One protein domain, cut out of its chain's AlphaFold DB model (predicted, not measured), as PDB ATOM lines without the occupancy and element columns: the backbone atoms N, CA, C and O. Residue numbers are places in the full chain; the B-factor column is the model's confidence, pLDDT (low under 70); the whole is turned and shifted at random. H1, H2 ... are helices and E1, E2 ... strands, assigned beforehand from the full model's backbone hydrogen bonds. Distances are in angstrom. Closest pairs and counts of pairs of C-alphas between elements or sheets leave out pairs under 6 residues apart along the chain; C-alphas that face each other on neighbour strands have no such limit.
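Overview. This is residues 19 to 82 of the 85 residues of the protein "Putative restriction endonuclease" of Actinopolyspora mzabensis (UniProt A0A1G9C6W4). A twisted sheet, E1 - E2 - E3, lies between helix H1, packed over one side near the E2 to E3 turn, and the small hairpin E4 and E5 on the other side. The printed part has 64 residues with one named helix, then five named strands, both sheets antiparallel; its class is mixed. It is compact, radius of gyration of the C-alphas 11.8 A, and flat, spanning 31 by 27 by 13 A.

Along the chain. E2, residues 46 to 54, is 23.6 A long. E3, residues 57 to 65, is 22.7 A and bends by 64 degrees at residue 60. E1 is residues 33 to 38. H1, residues 19 to 28, starts at C-alpha 19 (24.939, -22.177, -11.956). E4 is residues 69 to 72; E5, residues 78 to 81, ends at C-alpha 81 (34.850, -4.233, -19.044).

Arrangement. E1, E2 and E3 form a meander, each strand the antiparallel neighbour of the one before; within hydrogen-bond range are N 36 and O 48, 2.7 A, and N 49 and O 62, 2.8 A. H1, with every O i to N i+4 pair within range, is on this sheet in two layers, height 7.3 A; its closest C-alphas to E2 are Ala 27 and Pro 53, 4.9 A. In the hairpin E4 and E5, N 80 and O 70 are 2.8 A apart. E5 is apart from H1.

Size, cuts and confidence. The C-alphas farthest apart, Ser 42 and Pro 75, are 31.8 A apart. The printed part has no cut and no long link. Residues 42 to 43 have pLDDT under 70.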
ATOM      1  N   ARG A  19      23.575 -22.637 -12.262       75.94
ATOM      2  CA  ARG A  19      24.939 -22.177 -11.956       75.94
ATOM      3  C   ARG A  19      25.851 -23.274 -11.391       75.94
ATOM      4  O   ARG A  19      27.008 -23.343 -11.778       75.94
ATOM      5  N   ILE A  20      25.358 -24.142 -10.504       81.06
ATOM      6  CA  ILE A  20      26.154 -25.191  -9.842       81.06
ATOM      7  C   ILE A  20      26.450 -26.322 -10.825       81.06
ATOM      8  O   ILE A  20      27.601 -26.745 -10.959       81.06
ATOM      9  N   THR A  21      25.423 -26.769 -11.548       81.94
ATOM     10  CA  THR A  21      25.537 -27.842 -12.542       81.94
ATOM     11  C   THR A  21      26.511 -27.457 -13.649       81.94
ATOM     12  O   THR A  21      27.422 -28.223 -13.969       81.94
ATOM     13  N   LYS A  22      26.380 -26.238 -14.190       83.44
ATOM     14  CA  LYS A  22      27.289 -25.718 -15.217       83.44
ATOM     15  C   LYS A  22      28.710 -25.579 -14.696       83.44
ATOM     16  O   LYS A  22      29.637 -26.024 -15.364       83.44
ATOM     17  N   LEU A  23      28.889 -25.023 -13.500       85.06
ATOM     18  CA  LEU A  23      30.219 -24.809 -12.939       85.06
ATOM     19  C   LEU A  23      31.004 -26.120 -12.793       85.06
ATOM     20  O   LEU A  23      32.162 -26.186 -13.204       85.06
ATOM     21  N   ARG A  24      30.359 -27.177 -12.283       85.00
ATOM     22  CA  ARG A  24      30.970 -28.513 -12.199       85.00
ATOM     23  C   ARG A  24      31.240 -29.117 -13.572       85.00
ATOM     24  O   ARG A  24      32.301 -29.699 -13.773       85.00
ATOM     25  N   ALA A  25      30.314 -28.968 -14.520       86.12
ATOM     26  CA  ALA A  25      30.500 -29.473 -15.876       86.12
ATOM     27  C   ALA A  25      31.706 -28.816 -16.571       86.12
ATOM     28  O   ALA A  25      32.531 -29.516 -17.149       86.12
ATOM     29  N   TYR A  26      31.854 -27.492 -16.462       86.81
ATOM     30  CA  TYR A  26      32.978 -26.769 -17.065       86.81
ATOM     31  C   TYR A  26      34.312 -27.083 -16.390       86.81
ATOM     32  O   TYR A  26      35.308 -27.279 -17.082       86.81
ATOM     33  N   ALA A  27      34.331 -27.192 -15.063       87.62
ATOM     34  CA  ALA A  27      35.539 -27.602 -14.357       87.62
ATOM     35  C   ALA A  27      35.918 -29.063 -14.657       87.62
ATOM     36  O   ALA A  27      37.097 -29.387 -14.750       87.62
ATOM     37  N   GLY A  28      34.931 -29.948 -14.839       87.12
ATOM     38  CA  GLY A  28      35.155 -31.338 -15.248       87.12
ATOM     39  C   GLY A  28      35.647 -31.475 -16.690       87.12
ATOM     40  O   GLY A  28      36.344 -32.432 -17.004       87.12
ATOM     41  N   ALA A  29      35.324 -30.504 -17.545       89.38
ATOM     42  CA  ALA A  29      35.829 -30.396 -18.910       89.38
ATOM     43  C   ALA A  29      37.175 -29.648 -19.009       89.38
ATOM     44  O   ALA A  29      37.598 -29.326 -20.116       89.38
ATOM     45  N   GLU A  30      37.823 -29.344 -17.876       86.12
ATOM     46  CA  GLU A  30      39.112 -28.636 -17.800       86.12
ATOM     47  C   GLU A  30      39.122 -27.278 -18.521       86.12
ATOM     48  O   GLU A  30      40.145 -26.825 -19.036       86.12
ATOM     49  N   VAL A  31      37.977 -26.588 -18.542       88.69
ATOM     50  CA  VAL A  31      37.912 -25.235 -19.101       88.69
ATOM     51  C   VAL A  31      38.745 -24.300 -18.217       88.69
ATOM     52  O   VAL A  31      38.471 -24.203 -17.025       88.69
ATOM     53  N   PRO A  32      39.761 -23.602 -18.756       86.81
ATOM     54  CA  PRO A  32      40.734 -22.886 -17.930       86.81
ATOM     55  C   PRO A  32      40.139 -21.666 -17.220       86.81
ATOM     56  O   PRO A  32      40.579 -21.325 -16.122       86.81
ATOM     57  N   LEU A  33      39.148 -21.017 -17.841       88.00
ATOM     58  CA  LEU A  33      38.513 -19.795 -17.358       88.00
ATOM     59  C   LEU A  33      37.001 -19.839 -17.601       88.00
ATOM     60  O   LEU A  33      36.554 -20.041 -18.730       88.00
ATOM     61  N   TYR A  34      36.221 -19.585 -16.553       88.19
ATOM     62  CA  TYR A  34      34.763 -19.498 -16.608       88.19
ATOM     63  C   TYR A  34      34.284 -18.190 -15.964       88.19
ATOM     64  O   TYR A  34      34.169 -18.119 -14.741       88.19
ATOM     65  N   PRO A  35      34.035 -17.129 -16.756       88.06
ATOM     66  CA  PRO A  35      33.407 -15.910 -16.266       88.06
ATOM     67  C   PRO A  35      31.885 -16.087 -16.157       88.06
ATOM     68  O   PRO A  35      31.209 -16.459 -17.117       88.06
ATOM     69  N   LEU A  36      31.340 -15.773 -14.989       87.88
ATOM     70  CA  LEU A  36      29.916 -15.722 -14.691       87.88
ATOM     71  C   LEU A  36      29.533 -14.269 -14.415       87.88
ATOM     72  O   LEU A  36      29.972 -13.680 -13.436       87.88
ATOM     73  N   VAL A  37      28.709 -13.700 -15.287       85.12
ATOM     74  CA  VAL A  37      28.165 -12.351 -15.125       85.12
ATOM     75  C   VAL A  37      26.756 -12.487 -14.557       85.12
ATOM     76  O   VAL A  37      25.840 -12.866 -15.290       85.12
ATOM     77  N   ASP A  38      26.577 -12.198 -13.269       82.75
ATOM     78  CA  ASP A  38      25.275 -12.240 -12.605       82.75
ATOM     79  C   ASP A  38      24.743 -10.819 -12.387       82.75
ATOM     80  O   ASP A  38      25.155 -10.100 -11.478       82.75
ATOM     81  N   ARG A  39      23.820 -10.401 -13.260       75.88
ATOM     82  CA  ARG A  39      23.145  -9.094 -13.174       75.88
ATOM     83  C   ARG A  39      21.830  -9.139 -12.404       75.88
ATOM     84  O   ARG A  39      21.219  -8.095 -12.197       75.88
ATOM     85  N   TYR A  40      21.355 -10.336 -12.072       72.75
ATOM     86  CA  TYR A  40      20.027 -10.547 -11.500       72.75
ATOM     87  C   TYR A  40      20.079 -10.806  -9.995       72.75
ATOM     88  O   TYR A  40      19.023 -10.947  -9.372       72.75
ATOM     89  N   ASP A  41      21.274 -10.840  -9.396       70.19
ATOM     90  CA  ASP A  41      21.393 -10.801  -7.946       70.19
ATOM     91  C   ASP A  41      20.767  -9.503  -7.409       70.19
ATOM     92  O   ASP A  41      21.216  -8.386  -7.664       70.19
ATOM     93  N   SER A  42      19.679  -9.685  -6.664       59.47
ATOM     94  CA  SER A  42      18.868  -8.621  -6.071       59.47
ATOM     95  C   SER A  42      19.603  -7.752  -5.046       59.47
ATOM     96  O   SER A  42      19.064  -6.716  -4.653       59.47
ATOM     97  N   ARG A  43      20.785  -8.172  -4.575       68.38
ATOM     98  CA  ARG A  43      21.586  -7.411  -3.609       68.38
ATOM     99  C   ARG A  43      22.682  -6.626  -4.308       68.38
ATOM    100  O   ARG A  43      22.703  -5.406  -4.194       68.38
ATOM    101  N   GLU A  44      23.555  -7.319  -5.031       74.31
ATOM    102  CA  GLU A  44      24.691  -6.718  -5.729       74.31
ATOM    103  C   GLU A  44      24.982  -7.503  -7.015       74.31
ATOM    104  O   GLU A  44      25.444  -8.646  -6.948       74.31
ATOM    105  N   PRO A  45      24.733  -6.911  -8.195       83.00
ATOM    106  CA  PRO A  45      25.210  -7.445  -9.459       83.00
ATOM    107  C   PRO A  45      26.726  -7.666  -9.412       83.00
ATOM    108  O   PRO A  45      27.478  -6.767  -9.028       83.00
ATOM    109  N   THR A  46      27.194  -8.849  -9.802       87.94
ATOM    110  CA  THR A  46      28.609  -9.237  -9.690       87.94
ATOM    111  C   THR A  46      29.106  -9.985 -10.920       87.94
ATOM    112  O   THR A  46      28.347 -10.590 -11.682       87.94
ATOM    113  N   VAL A  47      30.420  -9.932 -11.128       89.19
ATOM    114  CA  VAL A  47      31.131 -10.710 -12.142       89.19
ATOM    115  C   VAL A  47      32.132 -11.613 -11.438       89.19
ATOM    116  O   VAL A  47      33.026 -11.131 -10.746       89.19
ATOM    117  N   SER A  48      31.995 -12.916 -11.646       90.06
ATOM    118  CA  SER A  48      32.798 -13.956 -11.009       90.06
ATOM    119  C   SER A  48      33.621 -14.702 -12.048       90.06
ATOM    120  O   SER A  48      33.067 -15.384 -12.903       90.06
ATOM    121  N   LEU A  49      34.944 -14.607 -11.981       91.88
ATOM    122  CA  LEU A  49      35.862 -15.398 -12.789       91.88
ATOM    123  C   LEU A  49      36.334 -16.612 -12.002       91.88
ATOM    124  O   LEU A  49      37.056 -16.483 -11.012       91.88
ATOM    125  N   TYR A  50      35.975 -17.789 -12.492       91.06
ATOM    126  CA  TYR A  50      36.498 -19.050 -12.000       91.06
ATOM    127  C   TYR A  50      37.687 -19.491 -12.853       91.06
ATOM    128  O   TYR A  50      37.643 -19.399 -14.080       91.06
ATOM    129  N   SER A  51      38.754 -19.949 -12.206       90.69
ATOM    130  CA  SER A  51      39.976 -20.401 -12.874       90.69
ATOM    131  C   SER A  51      40.624 -21.564 -12.129       90.69
ATOM    132  O   SER A  51      40.211 -21.904 -11.015       90.69
ATOM    133  N   ASP A  52      41.617 -22.182 -12.767       89.81
ATOM    134  CA  ASP A  52      42.362 -23.318 -12.217       89.81
ATOM    135  C   ASP A  52      41.448 -24.529 -11.916       89.81
ATOM    136  O   ASP A  52      41.177 -24.848 -10.748       89.81
ATOM    137  N   PRO A  53      40.892 -25.168 -12.969       89.94
ATOM    138  CA  PRO A  53      40.056 -26.350 -12.814       89.94
ATOM    139  C   PRO A  53      40.882 -27.528 -12.274       89.94
ATOM    140  O   PRO A  53      41.921 -27.891 -12.819       89.94
ATOM    141  N   ALA A  54      40.398 -28.158 -11.208       88.56
ATOM    142  CA  ALA A  54      40.963 -29.362 -10.620       88.56
ATOM    143  C   ALA A  54      39.839 -30.277 -10.115       88.56
ATOM    144  O   ALA A  54      38.985 -29.867  -9.328       88.56
ATOM    145  N   SER A  55      39.851 -31.539 -10.548       86.25
ATOM    146  CA  SER A  55      38.921 -32.575 -10.068       86.25
ATOM    147  C   SER A  55      37.434 -32.195 -10.179       86.25
ATOM    148  O   SER A  55      36.644 -32.525  -9.297       86.25
ATOM    149  N   GLY A  56      37.038 -31.479 -11.238       83.69
ATOM    150  CA  GLY A  56      35.643 -31.065 -11.434       83.69
ATOM    151  C   GLY A  56      35.213 -29.824 -10.646       83.69
ATOM    152  O   GLY A  56      34.021 -29.514 -10.594       83.69
ATOM    153  N   HIS A  57      36.163 -29.095 -10.055       87.31
ATOM    154  CA  HIS A  57      35.930 -27.825  -9.367       87.31
ATOM    155  C   HIS A  57      36.963 -26.776  -9.774       87.31
ATOM    156  O   HIS A  57      38.093 -27.108 -10.105       87.31
ATOM    157  N   TYR A  58      36.600 -25.500  -9.716       89.06
ATOM    158  CA  TYR A  58      37.570 -24.415  -9.838       89.06
ATOM    159  C   TYR A  58      38.189 -24.116  -8.480       89.06
ATOM    160  O   TYR A  58      37.464 -24.006  -7.485       89.06
ATOM    161  N   ARG A  59      39.514 -23.984  -8.430       90.88
ATOM    162  CA  ARG A  59      40.227 -23.660  -7.186       90.88
ATOM    163  C   ARG A  59      40.300 -22.163  -6.928       90.88
ATOM    164  O   ARG A  59      40.388 -21.756  -5.773       90.88
ATOM    165  N   HIS A  60      40.240 -21.351  -7.979       90.25
ATOM    166  CA  HIS A  60      40.327 -19.900  -7.881       90.25
ATOM    167  C   HIS A  60      39.014 -19.240  -8.305       90.25
ATOM    168  O   HIS A  60      38.427 -19.592  -9.328       90.25
ATOM    169  N   LEU A  61      38.593 -18.249  -7.521       90.88
ATOM    170  CA  LEU A  61      37.449 -17.384  -7.785       90.88
ATOM    171  C   LEU A  61      37.872 -15.934  -7.538       90.88
ATOM    172  O   LEU A  61      38.289 -15.590  -6.434       90.88
ATOM    173  N   VAL A  62      37.730 -15.094  -8.556       89.38
ATOM    174  CA  VAL A  62      37.832 -13.637  -8.440       89.38
ATOM    175  C   VAL A  62      36.449 -13.060  -8.678       89.38
ATOM    176  O   VAL A  62      35.855 -13.328  -9.716       89.38
ATOM    177  N   GLN A  63      35.936 -12.275  -7.735       89.25
ATOM    178  CA  GLN A  63      34.642 -11.616  -7.867       89.25
ATOM    179  C   GLN A  63      34.825 -10.106  -7.791       89.25
ATOM    180  O   GLN A  63      35.489  -9.606  -6.881       89.25
ATOM    181  N   VAL A  64      34.231  -9.392  -8.742       87.88
ATOM    182  CA  VAL A  64      34.179  -7.928  -8.759       87.88
ATOM    183  C   VAL A  64      32.727  -7.462  -8.866       87.88
ATOM    184  O   VAL A  64      31.891  -8.203  -9.401       87.88
ATOM    185  N   PRO A  65      32.396  -6.260  -8.370       86.75
ATOM    186  CA  PRO A  65      31.113  -5.635  -8.651       86.75
ATOM    187  C   PRO A  65      30.868  -5.549 -10.157       86.75
ATOM    188  O   PRO A  65      31.777  -5.296 -10.950       86.75
ATOM    189  N   PHE A  66      29.625  -5.757 -10.571       81.94
ATOM    190  CA  PHE A  66      29.230  -5.470 -11.939       81.94
ATOM    191  C   PHE A  66      29.348  -3.965 -12.184       81.94
ATOM    192  O   PHE A  66      28.894  -3.156 -11.376       81.94
ATOM    193  N   GLY A  67      29.971  -3.595 -13.295       82.00
ATOM    194  CA  GLY A  67      30.418  -2.231 -13.538       82.00
ATOM    195  C   GLY A  67      31.910  -2.035 -13.283       82.00
ATOM    196  O   GLY A  67      32.444  -1.033 -13.733       82.00
ATOM    197  N   ASP A  68      32.609  -2.993 -12.670       81.31
ATOM    198  CA  ASP A  68      34.070  -3.016 -12.652       81.31
ATOM    199  C   ASP A  68      34.617  -3.939 -13.749       81.31
ATOM    200  O   ASP A  68      33.969  -4.874 -14.233       81.31
ATOM    201  N   GLY A  69      35.841  -3.653 -14.190       84.62
ATOM    202  CA  GLY A  69      36.537  -4.512 -15.143       84.62
ATOM    203  C   GLY A  69      37.246  -5.674 -14.446       84.62
ATOM    204  O   GLY A  69      37.914  -5.468 -13.430       84.62
ATOM    205  N   ILE A  70      37.158  -6.871 -15.028       87.19
ATOM    206  CA  ILE A  70      37.861  -8.071 -14.556       87.19
ATOM    207  C   ILE A  70      38.912  -8.514 -15.578       87.19
ATOM    208  O   ILE A  70      38.651  -8.541 -16.779       87.19
ATOM    209  N   GLU A  71      40.115  -8.841 -15.109       89.31
ATOM    210  CA  GLU A  71      41.184  -9.358 -15.970       89.31
ATOM    211  C   GLU A  71      40.922 -10.827 -16.304       89.31
ATOM    212  O   GLU A  71      40.806 -11.657 -15.400       89.31
ATOM    213  N   LEU A  72      40.850 -11.154 -17.594       86.25
ATOM    214  CA  LEU A  72      40.862 -12.530 -18.073       86.25
ATOM    215  C   LEU A  72      42.290 -12.857 -18.514       86.25
ATOM    216  O   LEU A  72      42.735 -12.349 -19.550       86.25
ATOM    217  N   PRO A  73      43.027 -13.683 -17.750       84.94
ATOM    218  CA  PRO A  73      44.360 -14.103 -18.154       84.94
ATOM    219  C   PRO A  73      44.295 -14.988 -19.412       84.94
ATOM    220  O   PRO A  73      43.234 -15.212 -20.004       84.94
ATOM    221  N   GLU A  74      45.444 -15.488 -19.857       83.19
ATOM    222  CA  GLU A  74      45.497 -16.493 -20.923       83.19
ATOM    223  C   GLU A  74      44.526 -17.658 -20.635       83.19
ATOM    224  O   GLU A  74      44.416 -18.090 -19.482       83.19
ATOM    225  N   PRO A  75      43.799 -18.168 -21.646       82.69
ATOM    226  CA  PRO A  75      43.987 -17.966 -23.094       82.69
ATOM    227  C   PRO A  75      43.299 -16.730 -23.712       82.69
ATOM    228  O   PRO A  75      43.293 -16.582 -24.933       82.69
ATOM    229  N   PHE A  76      42.640 -15.882 -22.917       83.69
ATOM    230  CA  PHE A  76      41.889 -14.735 -23.443       83.69
ATOM    231  C   PHE A  76      42.736 -13.461 -23.508       83.69
ATOM    232  O   PHE A  76      42.682 -12.747 -24.507       83.69
ATOM    233  N   GLY A  77      43.509 -13.178 -22.456       85.38
ATOM    234  CA  GLY A  77      44.480 -12.079 -22.440       85.38
ATOM    235  C   GLY A  77      43.865 -10.679 -22.565       85.38
ATOM    236  O   GLY A  77      44.493  -9.786 -23.136       85.38
ATOM    237  N   PHE A  78      42.641 -10.465 -22.069       87.00
ATOM    238  CA  PHE A  78      41.970  -9.161 -22.126       87.00
ATOM    239  C   PHE A  78      41.195  -8.833 -20.847       87.00
ATOM    240  O   PHE A  78      40.795  -9.709 -20.085       87.00
ATOM    241  N   ARG A  79      40.920  -7.544 -20.640       86.50
ATOM    242  CA  ARG A  79      40.072  -7.061 -19.548       86.50
ATOM    243  C   ARG A  79      38.613  -7.027 -19.993       86.50
ATOM    244  O   ARG A  79      38.264  -6.294 -20.921       86.50
ATOM    245  N   LEU A  80      37.754  -7.800 -19.336       85.00
ATOM    246  CA  LEU A  80      36.310  -7.735 -19.540       85.00
ATOM    247  C   LEU A  80      35.765  -6.512 -18.799       85.00
ATOM    248  O   LEU A  80      35.648  -6.517 -17.575       85.00
ATOM    249  N   ASP A  81      35.456  -5.462 -19.554       82.31
ATOM    250  CA  ASP A  81      34.850  -4.233 -19.044       82.31
ATOM    251  C   ASP A  81      33.323  -4.369 -18.982       82.31
ATOM    252  O   ASP A  81      32.654  -4.514 -20.011       82.31
ATOM    253  N   THR A  82      32.773  -4.330 -17.767       81.00
ATOM    254  CA  THR A  82      31.325  -4.394 -17.540       81.00
ATOM    255  C   THR A  82      30.682  -3.035 -17.246       81.00
ATOM    256  O   THR A  82      29.470  -2.980 -17.089       81.00
TER     257      THR A  82